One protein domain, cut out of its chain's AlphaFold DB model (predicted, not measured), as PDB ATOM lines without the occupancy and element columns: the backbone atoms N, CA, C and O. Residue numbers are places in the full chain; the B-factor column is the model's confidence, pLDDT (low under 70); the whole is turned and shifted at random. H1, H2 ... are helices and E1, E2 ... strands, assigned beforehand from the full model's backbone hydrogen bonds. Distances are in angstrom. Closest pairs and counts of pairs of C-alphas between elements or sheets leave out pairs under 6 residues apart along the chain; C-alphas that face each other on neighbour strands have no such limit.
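Overview. This is residues 16 to 130 of the 374 residues of an uncharacterized protein of Solirubrobacterales bacterium (UniProt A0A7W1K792). A long helix, H3, runs along the longest axis, with two shorter helices, H2 and H4, staggered along it in an up-and-down bundle of three. At the end where H3 begins, a small hairpin of two strands, E1 and E2, packs on a fourth helix, H1, which is aslant to H2 and H3; residues 118 to 130 form a tail with no named element. The printed part has 115 residues, with four named helices and two named strands in the order H1, H2, E1, E2, H3, H4; the sheet E1 - E2 is antiparallel and the class is mostly helix. The whole is compact, with a radius of gyration of the C-alphas of 14.9 A, yet elongated in outline, spanning 47 by 25 by 24 A.

Arrangement. H1, residues 26 to 38, and H2, residues 44 to 54, form a helical hairpin, opposite ways at a steep tilt of 41 degrees. They only just touch, with 3 pairs of C-alphas within 8 A, made by residue 38 of H1 alone; the closest are Val 38 and Ala 50, 5.3 A apart. E1, residues 63 to 67, and E2, residues 70 to 74, form an antiparallel hairpin at 154 degrees. N 65 and O 72, 2.8 A apart, and N 72 and O 65, 3.0 A apart, are within hydrogen-bond range. The closest C-alphas of H1 and E2 are those of Phe 34 and Gln 70, 5.4 A apart. H3, residues 76 to 99, only just touches H1, with 3 pairs of C-alphas within 8 A, at a steep tilt of 45 degrees; the closest are Ala 35 and Val 82, 6.2 A apart. H3 touches H2 with residues 79 to 90 alone, at a shallow tilt of 5 degrees, opposite ways; the closest C-alphas are those of Leu 47 and Ile 86, 6.5 A apart. H4, residues 107 to 117, forms a helical hairpin with H3 at a shallow tilt of 25 degrees; the closest C-alphas are those of Ile 94 and Val 109, 5.6 A apart. H4 also touches H2, with the C-alphas of Val 44 and Tyr 112 6.0 A apart, and is apart from H1. In H1, H2, H3 and H4 every O i to N i+4 pair is within hydrogen-bond range.

Along the chain. H1 begins at C-alpha 26, (-46.495, 42.790, 12.473), and is 18.8 A long. H2 is 15.4 A long, E1 13.2 A and E2 12.6 A. H3 runs 34.3 A from C-alpha 76 at (-38.939, 45.998, 28.755). H4, 15.2 A, ends at C-alpha 117, (-36.514, 28.271, 41.329).

Size, cuts and confidence. The C-alphas of Arg 16 and Ala 103 are the two farthest apart, at 48.2 A. The printed part has no cut, and no link between named elements is long. The mean pLDDT of the printed part is 88.2; residues 121, 123 and 125 to 130 are under 70.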
ATOM      1  N   ARG A  16     -33.043  47.267  11.453       77.19
ATOM      2  CA  ARG A  16     -33.925  48.354  10.986       77.19
ATOM      3  C   ARG A  16     -35.160  47.877  10.208       77.19
ATOM      4  O   ARG A  16     -36.090  48.657  10.057       77.19
ATOM      5  N   ASP A  17     -35.128  46.645   9.698       81.94
ATOM      6  CA  ASP A  17     -36.193  46.045   8.890       81.94
ATOM      7  C   ASP A  17     -37.141  45.183   9.753       81.94
ATOM      8  O   ASP A  17     -38.120  44.639   9.244       81.94
ATOM      9  N   LEU A  18     -36.855  45.038  11.055       81.31
ATOM     10  CA  LEU A  18     -37.707  44.305  11.989       81.31
ATOM     11  C   LEU A  18     -38.865  45.188  12.484       81.31
ATOM     12  O   LEU A  18     -38.652  46.372  12.757       81.31
ATOM     13  N   PRO A  19     -40.072  44.621  12.669       83.00
ATOM     14  CA  PRO A  19     -41.177  45.332  13.299       83.00
ATOM     15  C   PRO A  19     -40.806  45.771  14.718       83.00
ATOM     16  O   PRO A  19     -40.260  44.975  15.489       83.00
ATOM     17  N   ARG A  20     -41.138  47.010  15.081       90.00
ATOM     18  CA  ARG A  20     -40.987  47.520  16.451       90.00
ATOM     19  C   ARG A  20     -42.238  47.234  17.280       90.00
ATOM     20  O   ARG A  20     -43.308  47.061  16.703       90.00
ATOM     21  N   PRO A  21     -42.170  47.246  18.623       86.06
ATOM     22  CA  PRO A  21     -43.348  47.115  19.486       86.06
ATOM     23  C   PRO A  21     -44.519  48.050  19.141       86.06
ATOM     24  O   PRO A  21     -45.678  47.664  19.313       86.06
ATOM     25  N   SER A  22     -44.233  49.254  18.624       83.06
ATOM     26  CA  SER A  22     -45.235  50.214  18.137       83.06
ATOM     27  C   SER A  22     -45.967  49.768  16.866       83.06
ATOM     28  O   SER A  22     -47.069  50.244  16.598       83.06
ATOM     29  N   ASP A  23     -45.388  48.844  16.100       81.88
ATOM     30  CA  ASP A  23     -45.821  48.452  14.758       81.88
ATOM     31  C   ASP A  23     -46.740  47.219  14.813       81.88
ATOM     32  O   ASP A  23     -46.522  46.189  14.161       81.88
ATOM     33  N   GLN A  24     -47.789  47.296  15.635       86.12
ATOM     34  CA  GLN A  24     -48.821  46.258  15.679       86.12
ATOM     35  C   GLN A  24     -49.627  46.277  14.369       86.12
ATOM     36  O   GLN A  24     -50.010  47.362  13.925       86.12
ATOM     37  N   PRO A  25     -49.908  45.126  13.718       91.38
ATOM     38  CA  PRO A  25     -49.824  43.735  14.203       91.38
ATOM     39  C   PRO A  25     -48.550  42.955  13.818       91.38
ATOM     40  O   PRO A  25     -48.372  41.824  14.266       91.38
ATOM     41  N   ALA A  26     -47.666  43.512  12.984       89.81
ATOM     42  CA  ALA A  26     -46.495  42.790  12.473       89.81
ATOM     43  C   ALA A  26     -45.546  42.345  13.600       89.81
ATOM     44  O   ALA A  26     -44.981  41.251  13.550       89.81
ATOM     45  N   HIS A  27     -45.428  43.163  14.647       93.25
ATOM     46  CA  HIS A  27     -44.663  42.822  15.843       93.25
ATOM     47  C   HIS A  27     -45.223  41.616  16.602       93.25
ATOM     48  O   HIS A  27     -44.439  40.771  17.020       93.25
ATOM     49  N   THR A  28     -46.550  41.459  16.692       92.38
ATOM     50  CA  THR A  28     -47.169  40.274  17.320       92.38
ATOM     51  C   THR A  28     -46.734  38.984  16.617       92.38
ATOM     52  O   THR A  28     -46.322  38.033  17.273       92.38
ATOM     53  N   HIS A  29     -46.727  38.957  15.281       92.50
ATOM     54  CA  HIS A  29     -46.273  37.775  14.537       92.50
ATOM     55  C   HIS A  29     -44.780  37.484  14.756       92.50
ATOM     56  O   HIS A  29     -44.392  36.325  14.907       92.50
ATOM     57  N   ALA A  30     -43.940  38.525  14.785       92.31
ATOM     58  CA  ALA A  30     -42.516  38.374  15.085       92.31
ATOM     59  C   ALA A  30     -42.296  37.861  16.518       92.31
ATOM     60  O   ALA A  30     -41.455  36.989  16.739       92.31
ATOM     61  N   PHE A  31     -43.079  38.361  17.476       95.00
ATOM     62  CA  PHE A  31     -43.061  37.908  18.861       95.00
ATOM     63  C   PHE A  31     -43.427  36.428  18.961       95.00
ATOM     64  O   PHE A  31     -42.684  35.672  19.578       95.00
ATOM     65  N   ASP A  32     -44.518  35.992  18.328       93.50
ATOM     66  CA  ASP A  32     -44.961  34.595  18.375       93.50
ATOM     67  C   ASP A  32     -43.946  33.647  17.723       93.50
ATOM     68  O   ASP A  32     -43.658  32.580  18.267       93.50
ATOM     69  N   ALA A  33     -43.339  34.050  16.601       94.88
ATOM     70  CA  ALA A  33     -42.274  33.281  15.959       94.88
ATOM     71  C   ALA A  33     -41.038  33.150  16.868       94.88
ATOM     72  O   ALA A  33     -40.492  32.055  17.029       94.88
ATOM     73  N   PHE A  34     -40.620  34.248  17.503       96.06
ATOM     74  CA  PHE A  34     -39.500  34.252  18.443       96.06
ATOM     75  C   PHE A  34     -39.808  33.431  19.705       96.06
ATOM     76  O   PHE A  34     -38.988  32.614  20.125       96.06
ATOM     77  N   ALA A  35     -41.004  33.592  20.279       94.12
ATOM     78  CA  ALA A  35     -41.496  32.828  21.423       94.12
ATOM     79  C   ALA A  35     -41.545  31.320  21.115       94.12
ATOM     80  O   ALA A  35     -41.139  30.498  21.938       94.12
ATOM     81  N   GLY A  36     -41.985  30.958  19.906       94.81
ATOM     82  CA  GLY A  36     -41.944  29.590  19.404       94.81
ATOM     83  C   GLY A  36     -40.519  29.045  19.320       94.81
ATOM     84  O   GLY A  36     -40.276  27.922  19.752       94.81
ATOM     85  N   ALA A  37     -39.560  29.847  18.844       95.25
ATOM     86  CA  ALA A  37     -38.157  29.445  18.768       95.25
ATOM     87  C   ALA A  37     -37.529  29.213  20.154       95.25
ATOM     88  O   ALA A  37     -36.889  28.184  20.354       95.25
ATOM     89  N   VAL A  38     -37.741  30.110  21.127       95.19
ATOM     90  CA  VAL A  38     -37.205  29.937  22.498       95.19
ATOM     91  C   VAL A  38     -37.820  28.749  23.240       95.19
ATOM     92  O   VAL A  38     -37.187  28.204  24.138       95.19
ATOM     93  N   CYS A  39     -39.031  28.329  22.863       96.00
ATOM     94  CA  CYS A  39     -39.721  27.183  23.463       96.00
ATOM     95  C   CYS A  39     -39.592  25.887  22.641       96.00
ATOM     96  O   CYS A  39     -40.174  24.874  23.038       96.00
ATOM     97  N   ALA A  40     -38.878  25.908  21.507       95.62
ATOM     98  CA  ALA A  40     -38.788  24.774  20.586       95.62
ATOM     99  C   ALA A  40     -38.072  23.570  21.215       95.62
ATOM    100  O   ALA A  40     -38.533  22.437  21.081       95.62
ATOM    101  N   ASP A  41     -36.977  23.818  21.939       96.50
ATOM    102  CA  ASP A  41     -36.373  22.830  22.828       96.50
ATOM    103  C   ASP A  41     -36.916  23.036  24.241       96.50
ATOM    104  O   ASP A  41     -36.442  23.873  25.010       96.50
ATOM    105  N   SER A  42     -37.943  22.261  24.578       96.19
ATOM    106  CA  SER A  42     -38.577  22.333  25.888       96.19
ATOM    107  C   SER A  42     -37.836  21.555  26.973       96.19
ATOM    108  O   SER A  42     -38.388  21.425  28.058       96.19
ATOM    109  N   SER A  43     -36.650  20.991  26.709       96.62
ATOM    110  CA  SER A  43     -35.829  20.366  27.752       96.62
ATOM    111  C   SER A  43     -35.302  21.411  28.742       96.62
ATOM    112  O   SER A  43     -35.199  22.591  28.419       96.62
ATOM    113  N   VAL A  44     -34.912  20.991  29.951       94.50
ATOM    114  CA  VAL A  44     -34.299  21.906  30.935       94.50
ATOM    115  C   VAL A  44     -33.063  22.596  30.349       94.50
ATOM    116  O   VAL A  44     -32.914  23.803  30.505       94.50
ATOM    117  N   ALA A  45     -32.211  21.860  29.627       94.12
ATOM    118  CA  ALA A  45     -31.024  22.422  28.985       94.12
ATOM    119  C   ALA A  45     -31.392  23.439  27.892       94.12
ATOM    120  O   ALA A  45     -30.859  24.547  27.897       94.12
ATOM    121  N   GLY A  46     -32.343  23.097  27.017       94.69
ATOM    122  CA  GLY A  46     -32.844  23.986  25.970       94.69
ATOM    123  C   GLY A  46     -33.425  25.282  26.528       94.69
ATOM    124  O   GLY A  46     -33.006  26.371  26.133       94.69
ATOM    125  N   LEU A  47     -34.304  25.174  27.528       94.88
ATOM    126  CA  LEU A  47     -34.894  26.323  28.212       94.88
ATOM    127  C   LEU A  47     -33.847  27.138  28.981       94.88
ATOM    128  O   LEU A  47     -33.928  28.364  28.989       94.88
ATOM    129  N   SER A  48     -32.835  26.508  29.585       92.75
ATOM    130  CA  SER A  48     -31.696  27.214  30.187       92.75
ATOM    131  C   SER A  48     -30.884  27.990  29.154       92.75
ATOM    132  O   SER A  48     -30.554  29.146  29.407       92.75
ATOM    133  N   THR A  49     -30.593  27.409  27.989       93.44
ATOM    134  CA  THR A  49     -29.887  28.101  26.902       93.44
ATOM    135  C   THR A  49     -30.720  29.248  26.336       93.44
ATOM    136  O   THR A  49     -30.202  30.352  26.172       93.44
ATOM    137  N   ALA A  50     -32.011  29.019  26.078       93.50
ATOM    138  CA  ALA A  50     -32.938  30.053  25.629       93.50
ATOM    139  C   ALA A  50     -32.984  31.209  26.623       93.50
ATOM    140  O   ALA A  50     -32.763  32.357  26.247       93.50
ATOM    141  N   ARG A  51     -33.165  30.888  27.907       91.56
ATOM    142  CA  ARG A  51     -33.143  31.851  28.998       91.56
ATOM    143  C   ARG A  51     -31.836  32.634  29.024       91.56
ATOM    144  O   ARG A  51     -31.898  33.848  29.002       91.56
ATOM    145  N   GLN A  52     -30.670  31.992  29.035       89.94
ATOM    146  CA  GLN A  52     -29.377  32.692  29.066       89.94
ATOM    147  C   GLN A  52     -29.184  33.646  27.879       89.94
ATOM    148  O   GLN A  52     -28.540  34.679  28.029       89.94
ATOM    149  N   ALA A  53     -29.756  33.328  26.715       90.31
ATOM    150  CA  ALA A  53     -29.702  34.203  25.550       90.31
ATOM    151  C   ALA A  53     -30.560  35.471  25.706       90.31
ATOM    152  O   ALA A  53     -30.280  36.480  25.059       90.31
ATOM    153  N   VAL A  54     -31.594  35.451  26.552       89.31
ATOM    154  CA  VAL A  54     -32.540  36.569  26.708       89.31
ATOM    155  C   VAL A  54     -32.455  37.270  28.074       89.31
ATOM    156  O   VAL A  54     -32.695  38.470  28.136       89.31
ATOM    157  N   ASP A  55     -32.049  36.566  29.132       84.44
ATOM    158  CA  ASP A  55     -32.023  36.989  30.541       84.44
ATOM    159  C   ASP A  55     -30.987  38.094  30.774       84.44
ATOM    160  O   ASP A  55     -29.775  37.874  30.698       84.44
ATOM    161  N   ARG A  56     -31.468  39.307  31.045       80.00
ATOM    162  CA  ARG A  56     -30.645  40.497  31.271       80.00
ATOM    163  C   ARG A  56     -31.395  41.505  32.147       80.00
ATOM    164  O   ARG A  56     -32.626  41.489  32.164       80.00
ATOM    165  N   PRO A  57     -30.682  42.388  32.876       73.31
ATOM    166  CA  PRO A  57     -31.309  43.515  33.566       73.31
ATOM    167  C   PRO A  57     -32.167  44.339  32.594       73.31
ATOM    168  O   PRO A  57     -31.874  44.367  31.400       73.31
ATOM    169  N   GLY A  58     -33.216  44.995  33.096       72.38
ATOM    170  CA  GLY A  58     -34.205  45.685  32.261       72.38
ATOM    171  C   GLY A  58     -33.604  46.618  31.206       72.38
ATOM    172  O   GLY A  58     -32.581  47.261  31.433       72.38
ATOM    173  N   VAL A  59     -34.268  46.700  30.052       79.88
ATOM    174  CA  VAL A  59     -33.864  47.567  28.937       79.88
ATOM    175  C   VAL A  59     -34.535  48.939  29.061       79.88
ATOM    176  O   VAL A  59     -35.738  49.030  29.305       79.88
ATOM    177  N   SER A  60     -33.766  50.021  28.905       80.56
ATOM    178  CA  SER A  60     -34.267  51.408  28.950       80.56
ATOM    179  C   SER A  60     -34.835  51.904  27.610       80.56
ATOM    180  O   SER A  60     -35.319  53.031  27.527       80.56
ATOM    181  N   GLY A  61     -34.791  51.066  26.570       87.38
ATOM    182  CA  GLY A  61     -35.273  51.347  25.219       87.38
ATOM    183  C   GLY A  61     -35.525  50.057  24.436       87.38
ATOM    184  O   GLY A  61     -35.793  49.013  25.026       87.38
ATOM    185  N   GLU A  62     -35.437  50.137  23.109       91.81
ATOM    186  CA  GLU A  62     -35.579  48.983  22.217       91.81
ATOM    187  C   GLU A  62     -34.242  48.249  22.034       91.81
ATOM    188  O   GLU A  62     -33.205  48.872  21.800       91.81
ATOM    189  N   GLU A  63     -34.270  46.920  22.079       91.81
ATOM    190  CA  GLU A  63     -33.130  46.053  21.779       91.81
ATOM    191  C   GLU A  63     -33.545  44.943  20.807       91.81
ATOM    192  O   GLU A  63     -34.682  44.485  20.824       91.81
ATOM    193  N   THR A  64     -32.625  44.475  19.961       93.81
ATOM    194  CA  THR A  64     -32.854  43.282  19.133       93.81
ATOM    195  C   THR A  64     -32.357  42.025  19.843       93.81
ATOM    196  O   THR A  64     -31.158  41.856  20.054       93.81
ATOM    197  N   LEU A  65     -33.267  41.102  20.147       93.31
ATOM    198  CA  LEU A  65     -32.930  39.738  20.547       93.31
ATOM    199  C   LEU A  65     -32.784  38.853  19.314       93.31
ATOM    200  O   LEU A  65     -33.475  39.057  18.318       93.31
ATOM    201  N   THR A  66     -31.906  37.851  19.380       93.69
ATOM    202  CA  THR A  66     -31.784  36.817  18.343       93.69
ATOM    203  C   THR A  66     -31.650  35.441  18.985       93.69
ATOM    204  O   THR A  66     -30.796  35.242  19.846       93.69
ATOM    205  N   TYR A  67     -32.489  34.493  18.568       95.50
ATOM    206  CA  TYR A  67     -32.468  33.109  19.042       95.50
ATOM    207  C   TYR A  67     -33.088  32.176  17.999       95.50
ATOM    208  O   TYR A  67     -34.101  32.509  17.392       95.50
ATOM    209  N   GLY A  68     -32.483  31.006  17.764       92.75
ATOM    210  CA  GLY A  68     -33.036  30.004  16.840       92.75
ATOM    211  C   GLY A  68     -33.272  30.515  15.409       92.75
ATOM    212  O   GLY A  68     -34.208  30.077  14.746       92.75
ATOM    213  N   GLY A  69     -32.473  31.484  14.946       93.81
ATOM    214  CA  GLY A  69     -32.645  32.129  13.638       93.81
ATOM    215  C   GLY A  69     -33.791  33.144  13.560       93.81
ATOM    216  O   GLY A  69     -34.034  33.687  12.487       93.81
ATOM    217  N   GLN A  70     -34.481  33.410  14.671       95.44
ATOM    218  CA  GLN A  70     -35.485  34.465  14.791       95.44
ATOM    219  C   GLN A  70     -34.869  35.701  15.438       95.44
ATOM    220  O   GLN A  70     -34.046  35.578  16.349       95.44
ATOM    221  N   SER A  71     -35.311  36.883  15.010       94.00
ATOM    222  CA  SER A  71     -34.945  38.155  15.631       94.00
ATOM    223  C   SER A  71     -36.195  38.938  16.013       94.00
ATOM    224  O   SER A  71     -37.178  38.946  15.275       94.00
ATOM    225  N   LEU A  72     -36.152  39.598  17.167       94.94
ATOM    226  CA  LEU A  72     -37.276  40.347  17.723       94.94
ATOM    227  C   LEU A  72     -36.767  41.647  18.339       94.94
ATOM    228  O   LEU A  72     -35.878  41.609  19.188       94.94
ATOM    229  N   ILE A  73     -37.349  42.785  17.952       92.81
ATOM    230  CA  ILE A  73     -37.160  44.031  18.699       92.81
ATOM    231  C   ILE A  73     -38.042  43.971  19.946       92.81
ATOM    232  O   ILE A  73     -39.261  43.817  19.850       92.81
ATOM    233  N   VAL A  74     -37.431  44.089  21.118       92.06
ATOM    234  CA  VAL A  74     -38.110  44.096  22.415       92.06
ATOM    235  C   VAL A  74     -37.883  45.416  23.134       92.06
ATOM    236  O   VAL A  74     -36.800  45.988  23.086       92.06
ATOM    237  N   ASP A  75     -38.909  45.868  23.843       90.88
ATOM    238  CA  ASP A  75     -38.787  46.785  24.975       90.88
ATOM    239  C   ASP A  75     -38.834  45.980  26.296       90.88
ATOM    240  O   ASP A  75     -38.885  44.743  26.293       90.88
ATOM    241  N   GLY A  76     -38.866  46.662  27.447       87.19
ATOM    242  CA  GLY A  76     -38.939  45.998  28.755       87.19
ATOM    243  C   GLY A  76     -40.178  45.108  28.932       87.19
ATOM    244  O   GLY A  76     -40.095  44.044  29.555       87.19
ATOM    245  N   ARG A  77     -41.320  45.486  28.340       86.31
ATOM    246  CA  ARG A  77     -42.570  44.715  28.415       86.31
ATOM    247  C   ARG A  77     -42.484  43.434  27.589       86.31
ATOM    248  O   ARG A  77     -42.896  42.374  28.053       86.31
ATOM    249  N   ASN A  78     -41.942  43.515  26.381       89.50
ATOM    250  CA  ASN A  78     -41.792  42.361  25.501       89.50
ATOM    251  C   ASN A  78     -40.724  41.391  26.010       89.50
ATOM    252  O   ASN A  78     -40.932  40.182  25.949       89.50
ATOM    253  N   LEU A  79     -39.633  41.896  26.594       90.31
ATOM    254  CA  LEU A  79     -38.637  41.056  27.260       90.31
ATOM    255  C   LEU A  79     -39.270  40.248  28.408       90.31
ATOM    256  O   LEU A  79     -39.135  39.025  28.454       90.31
ATOM    257  N   THR A  80     -40.042  40.912  29.273       87.69
ATOM    258  CA  THR A  80     -40.842  40.281  30.344       87.69
ATOM    259  C   THR A  80     -41.769  39.192  29.786       87.69
ATOM    260  O   THR A  80     -41.870  38.091  30.339       87.69
ATOM    261  N   ALA A  81     -42.432  39.460  28.659       89.75
ATOM    262  CA  ALA A  81     -43.325  38.499  28.019       89.75
ATOM    263  C   ALA A  81     -42.571  37.267  27.482       89.75
ATOM    264  O   ALA A  81     -43.026  36.145  27.702       89.75
ATOM    265  N   VAL A  82     -41.399  37.436  26.855       91.81
ATOM    266  CA  VAL A  82     -40.540  36.313  26.422       91.81
ATOM    267  C   VAL A  82     -40.111  35.460  27.621       91.81
ATOM    268  O   VAL A  82     -40.264  34.239  27.589       91.81
ATOM    269  N   MET A  83     -39.643  36.084  28.706       90.94
ATOM    270  CA  MET A  83     -39.258  35.366  29.932       90.94
ATOM    271  C   MET A  83     -40.436  34.600  30.536       90.94
ATOM    272  O   MET A  83     -40.290  33.458  30.977       90.94
ATOM    273  N   THR A  84     -41.628  35.196  30.497       89.19
ATOM    274  CA  THR A  84     -42.867  34.544  30.931       89.19
ATOM    275  C   THR A  84     -43.186  33.315  30.084       89.19
ATOM    276  O   THR A  84     -43.517  32.280  30.654       89.19
ATOM    277  N   ARG A  85     -43.001  33.363  28.756       92.62
ATOM    278  CA  ARG A  85     -43.192  32.190  27.883       92.62
ATOM    279  C   ARG A  85     -42.234  31.047  28.213       92.62
ATOM    280  O   ARG A  85     -42.676  29.905  28.273       92.62
ATOM    281  N   ILE A  86     -40.965  31.345  28.495       93.12
ATOM    282  CA  ILE A  86     -39.980  30.332  28.908       93.12
ATOM    283  C   ILE A  86     -40.404  29.667  30.229       93.12
ATOM    284  O   ILE A  86     -40.374  28.440  30.341       93.12
ATOM    285  N   ARG A  87     -40.844  30.459  31.221       91.38
ATOM    286  CA  ARG A  87     -41.363  29.931  32.498       91.38
ATOM    287  C   ARG A  87     -42.590  29.058  32.291       91.38
ATOM    288  O   ARG A  87     -42.608  27.924  32.756       91.38
ATOM    289  N   TRP A  88     -43.586  29.566  31.571       93.00
ATOM    290  CA  TRP A  88     -44.813  28.829  31.284       93.00
ATOM    291  C   TRP A  88     -44.524  27.529  30.556       93.00
ATOM    292  O   TRP A  88     -45.056  26.503  30.953       93.00
ATOM    293  N   ARG A  89     -43.584  27.513  29.604       96.12
ATOM    294  CA  ARG A  89     -43.202  26.260  28.955       96.12
ATOM    295  C   ARG A  89     -42.615  25.249  29.942       96.12
ATOM    296  O   ARG A  89     -42.960  24.076  29.859       96.12
ATOM    297  N   ALA A  90     -41.773  25.670  30.889       94.81
ATOM    298  CA  ALA A  90     -41.278  24.775  31.939       94.81
ATOM    299  C   ALA A  90     -42.416  24.247  32.837       94.81
ATOM    300  O   ALA A  90     -42.426  23.067  33.188       94.81
ATOM    301  N   MET A  91     -43.392  25.093  33.172       94.44
ATOM    302  CA  MET A  91     -44.573  24.703  33.951       94.44
ATOM    303  C   MET A  91     -45.476  23.730  33.181       94.44
ATOM    304  O   MET A  91     -45.882  22.707  33.734       94.44
ATOM    305  N   ASP A  92     -45.724  23.989  31.897       95.81
ATOM    306  CA  ASP A  92     -46.441  23.083  30.998       95.81
ATOM    307  C   ASP A  92     -45.742  21.727  30.937       95.81
ATOM    308  O   ASP A  92     -46.398  20.696  31.025       95.81
ATOM    309  N   ARG A  93     -44.403  21.694  30.868       97.38
ATOM    310  CA  ARG A  93     -43.644  20.435  30.899       97.38
ATOM    311  C   ARG A  93     -43.818  19.666  32.203       97.38
ATOM    312  O   ARG A  93     -43.933  18.443  32.147       97.38
ATOM    313  N   ILE A  94     -43.867  20.344  33.352       94.94
ATOM    314  CA  ILE A  94     -44.198  19.700  34.634       94.94
ATOM    315  C   ILE A  94     -45.596  19.076  34.557       94.94
ATOM    316  O   ILE A  94     -45.761  17.898  34.875       94.94
ATOM    317  N   HIS A  95     -46.588  19.835  34.089       95.12
ATOM    318  CA  HIS A  95     -47.964  19.361  33.970       95.12
ATOM    319  C   HIS A  95     -48.119  18.200  32.974       95.12
ATOM    320  O   HIS A  95     -48.786  17.218  33.292       95.12
ATOM    321  N   GLU A  96     -47.490  18.278  31.799       96.06
ATOM    322  CA  GLU A  96     -47.491  17.234  30.768       96.06
ATOM    323  C   GLU A  96     -46.899  15.923  31.306       96.06
ATOM    324  O   GLU A  96     -47.463  14.855  31.079       96.06
ATOM    325  N   LEU A  97     -45.789  15.999  32.050       95.62
ATOM    326  CA  LEU A  97     -45.178  14.831  32.688       95.62
ATOM    327  C   LEU A  97     -46.113  14.228  33.742       95.62
ATOM    328  O   LEU A  97     -46.407  13.035  33.678       95.62
ATOM    329  N   ILE A  98     -46.616  15.042  34.675       91.81
ATOM    330  CA  ILE A  98     -47.481  14.569  35.765       91.81
ATOM    331  C   ILE A  98     -48.787  13.976  35.225       91.81
ATOM    332  O   ILE A  98     -49.185  12.880  35.620       91.81
ATOM    333  N   SER A  99     -49.426  14.647  34.268       90.50
ATOM    334  CA  SER A  99     -50.661  14.167  33.632       90.50
ATOM    335  C   SER A  99     -50.430  12.928  32.765       90.50
ATOM    336  O   SER A  99     -51.343  12.125  32.584       90.50
ATOM    337  N   GLY A 100     -49.206  12.742  32.262       93.31
ATOM    338  CA  GLY A 100     -48.754  11.525  31.587       93.31
ATOM    339  C   GLY A 100     -48.450  10.354  32.530       93.31
ATOM    340  O   GLY A 100     -48.051   9.292  32.058       93.31
ATOM    341  N   GLY A 101     -48.630  10.526  33.845       90.31
ATOM    342  CA  GLY A 101     -48.393   9.499  34.861       90.31
ATOM    343  C   GLY A 101     -46.985   9.504  35.459       90.31
ATOM    344  O   GLY A 101     -46.686   8.662  36.306       90.31
ATOM    345  N   THR A 102     -46.120  10.442  35.064       92.00
ATOM    346  CA  THR A 102     -44.815  10.624  35.705       92.00
ATOM    347  C   THR A 102     -45.017  11.144  37.127       92.00
ATOM    348  O   THR A 102     -45.725  12.123  37.353       92.00
ATOM    349  N   ALA A 103     -44.381  10.510  38.110       86.38
ATOM    350  CA  ALA A 103     -44.480  10.957  39.494       86.38
ATOM    351  C   ALA A 103     -43.861  12.355  39.681       86.38
ATOM    352  O   ALA A 103     -42.847  12.686  39.070       86.38
ATOM    353  N   ALA A 104     -44.406  13.153  40.602       87.00
ATOM    354  CA  ALA A 104     -43.847  14.465  40.951       87.00
ATOM    355  C   ALA A 104     -42.397  14.389  41.484       87.00
ATOM    356  O   ALA A 104     -41.662  15.372  41.437       87.00
ATOM    357  N   SER A 105     -41.981  13.219  41.984       83.94
ATOM    358  CA  SER A 105     -40.636  12.949  42.508       83.94
ATOM    359  C   SER A 105     -39.631  12.531  41.431       83.94
ATOM    360  O   SER A 105     -38.449  12.346  41.742       83.94
ATOM    361  N   ASP A 106     -40.075  12.380  40.182       92.75
ATOM    362  CA  ASP A 106     -39.231  11.969  39.067       92.75
ATOM    363  C   ASP A 106     -38.112  12.999  38.796       92.75
ATOM    364  O   ASP A 106     -38.366  14.212  38.835       92.75
ATOM    365  N   PRO A 107     -36.870  12.562  38.504       92.88
ATOM    366  CA  PRO A 107     -35.759  13.464  38.203       92.88
ATOM    367  C   PRO A 107     -36.047  14.479  37.088       92.88
ATOM    368  O   PRO A 107     -35.568  15.611  37.164       92.88
ATOM    369  N   ALA A 108     -36.843  14.117  36.076       93.88
ATOM    370  CA  ALA A 108     -37.217  15.034  35.005       93.88
ATOM    371  C   ALA A 108     -38.096  16.177  35.530       93.88
ATOM    372  O   ALA A 108     -37.825  17.338  35.225       93.88
ATOM    373  N   VAL A 109     -39.100  15.872  36.363       92.81
ATOM    374  CA  VAL A 109     -39.962  16.884  37.001       92.81
ATOM    375  C   VAL A 109     -39.131  17.787  37.913       92.81
ATOM    376  O   VAL A 109     -39.228  19.014  37.826       92.81
ATOM    377  N   LYS A 110     -38.238  17.200  38.720       90.69
ATOM    378  CA  LYS A 110     -37.320  17.948  39.594       90.69
ATOM    379  C   LYS A 110     -36.443  18.921  38.825       90.69
ATOM    380  O   LYS A 110     -36.299  20.055  39.266       90.69
ATOM    381  N   GLY A 111     -35.905  18.517  37.674       93.19
ATOM    382  CA  GLY A 111     -35.089  19.396  36.838       93.19
ATOM    383  C   GLY A 111     -35.824  20.680  36.433       93.19
ATOM    384  O   GLY A 111     -35.249  21.765  36.507       93.19
ATOM    385  N   TYR A 112     -37.112  20.591  36.080       94.25
ATOM    386  CA  TYR A 112     -37.921  21.781  35.777       94.25
ATOM    387  C   TYR A 112     -38.239  22.618  37.017       94.25
ATOM    388  O   TYR A 112     -38.206  23.846  36.941       94.25
ATOM    389  N   VAL A 113     -38.503  21.991  38.168       90.12
ATOM    390  CA  VAL A 113     -38.666  22.731  39.431       90.12
ATOM    391  C   VAL A 113     -37.379  23.495  39.752       90.12
ATOM    392  O   VAL A 113     -37.412  24.701  39.968       90.12
ATOM    393  N   GLN A 114     -36.220  22.847  39.695       89.31
ATOM    394  CA  GLN A 114     -34.929  23.498  39.937       89.31
ATOM    395  C   GLN A 114     -34.664  24.652  38.961       89.31
ATOM    396  O   GLN A 114     -34.149  25.697  39.364       89.31
ATOM    397  N   PHE A 115     -35.058  24.502  37.695       90.56
ATOM    398  CA  PHE A 115     -35.016  25.579  36.707       90.56
ATOM    399  C   PHE A 115     -35.893  26.780  37.106       90.56
ATOM    400  O   PHE A 115     -35.410  27.913  37.098       90.56
ATOM    401  N   LEU A 116     -37.153  26.551  37.499       88.75
ATOM    402  CA  LEU A 116     -38.095  27.613  37.884       88.75
ATOM    403  C   LEU A 116     -37.648  28.383  39.137       88.75
ATOM    404  O   LEU A 116     -37.865  29.591  39.239       88.75
ATOM    405  N   PHE A 117     -37.008  27.691  40.078       82.38
ATOM    406  CA  PHE A 117     -36.514  28.271  41.329       82.38
ATOM    407  C   PHE A 117     -35.075  28.792  41.238       82.38
ATOM    408  O   PHE A 117     -34.583  29.419  42.174       82.38
ATOM    409  N   GLY A 118     -34.427  28.612  40.087       78.69
ATOM    410  CA  GLY A 118     -33.135  29.203  39.771       78.69
ATOM    411  C   GLY A 118     -31.912  28.476  40.321       78.69
ATOM    412  O   GLY A 118     -30.822  29.045  40.359       78.69
ATOM    413  N   GLU A 119     -32.063  27.213  40.703       79.94
ATOM    414  CA  GLU A 119     -30.940  26.334  41.053       79.94
ATOM    415  C   GLU A 119     -30.151  25.909  39.816       79.94
ATOM    416  O   GLU A 119     -28.935  25.739  39.875       79.94
ATOM    417  N   VAL A 120     -30.829  25.810  38.672       74.06
ATOM    418  CA  VAL A 120     -30.202  25.566  37.371       74.06
ATOM    419  C   VAL A 120     -30.191  26.872  36.582       74.06
ATOM    420  O   VAL A 120     -31.222  27.355  36.118       74.06
ATOM    421  N   GLY A 121     -29.004  27.468  36.450       65.06
ATOM    422  CA  GLY A 121     -28.796  28.697  35.679       65.06
ATOM    423  C   GLY A 121     -29.083  30.008  36.426       65.06
ATOM    424  O   GLY A 121     -29.070  31.059  35.794       65.06
ATOM    425  N   GLY A 122     -29.318  29.992  37.745       73.12
ATOM    426  CA  GLY A 122     -29.586  31.188  38.569       73.12
ATOM    427  C   GLY A 122     -31.062  31.602  38.577       73.12
ATOM    428  O   GLY A 122     -31.859  31.007  37.867       73.12
ATOM    429  N   ALA A 123     -31.460  32.625  39.334       69.31
ATOM    430  CA  ALA A 123     -32.839  33.131  39.296       69.31
ATOM    431  C   ALA A 123     -33.143  33.852  37.971       69.31
ATOM    432  O   ALA A 123     -32.313  34.624  37.491       69.31
ATOM    433  N   ILE A 124     -34.335  33.628  37.406       70.38
ATOM    434  CA  ILE A 124     -34.846  34.400  36.264       70.38
ATOM    435  C   ILE A 124     -34.959  35.866  36.685       70.38
ATOM    436  O   ILE A 124     -35.739  36.186  37.584       70.38
ATOM    437  N   LYS A 125     -34.184  36.748  36.045       65.81
ATOM    438  CA  LYS A 125     -34.218  38.185  36.322       65.81
ATOM    439  C   LYS A 125     -35.288  38.802  35.440       65.81
ATOM    440  O   LYS A 125     -35.007  39.331  34.373       65.81
ATOM    441  N   ASP A 126     -36.534  38.656  35.865       66.75
ATOM    442  CA  ASP A 126     -37.650  39.297  35.187       66.75
ATOM    443  C   ASP A 126     -37.673  40.793  35.556       66.75
ATOM    444  O   ASP A 126     -37.887  41.119  36.723       66.75
ATOM    445  N   PRO A 127     -37.391  41.713  34.618       57.06
ATOM    446  CA  PRO A 127     -37.110  43.100  34.964       57.06
ATOM    447  C   PRO A 127     -38.353  43.933  35.304       57.06
ATOM    448  O   PRO A 127     -38.198  45.028  35.840       57.06
ATOM    449  N   ALA A 128     -39.561  43.468  34.964       63.59
ATOM    450  CA  ALA A 128     -40.785  44.257  35.139       63.59
ATOM    451  C   ALA A 128     -42.041  43.432  35.465       63.59
ATOM    452  O   ALA A 128     -43.136  43.998  35.547       63.59
ATOM    453  N   SER A 129     -41.934  42.110  35.614       61.78
ATOM    454  CA  SER A 129     -43.115  41.292  35.862       61.78
ATOM    455  C   SER A 129     -43.708  41.540  37.240       61.78
ATOM    456  O   SER A 129     -43.212  41.084  38.264       61.78
ATOM    457  N   ALA A 130     -44.870  42.179  37.226       54.47
ATOM    458  CA  ALA A 130     -45.802  42.138  38.331       54.47
ATOM    459  C   ALA A 130     -46.565  40.800  38.401       54.47
ATOM    460  O   ALA A 130     -47.440  40.711  39.250       54.47
TER     461      ALA A 130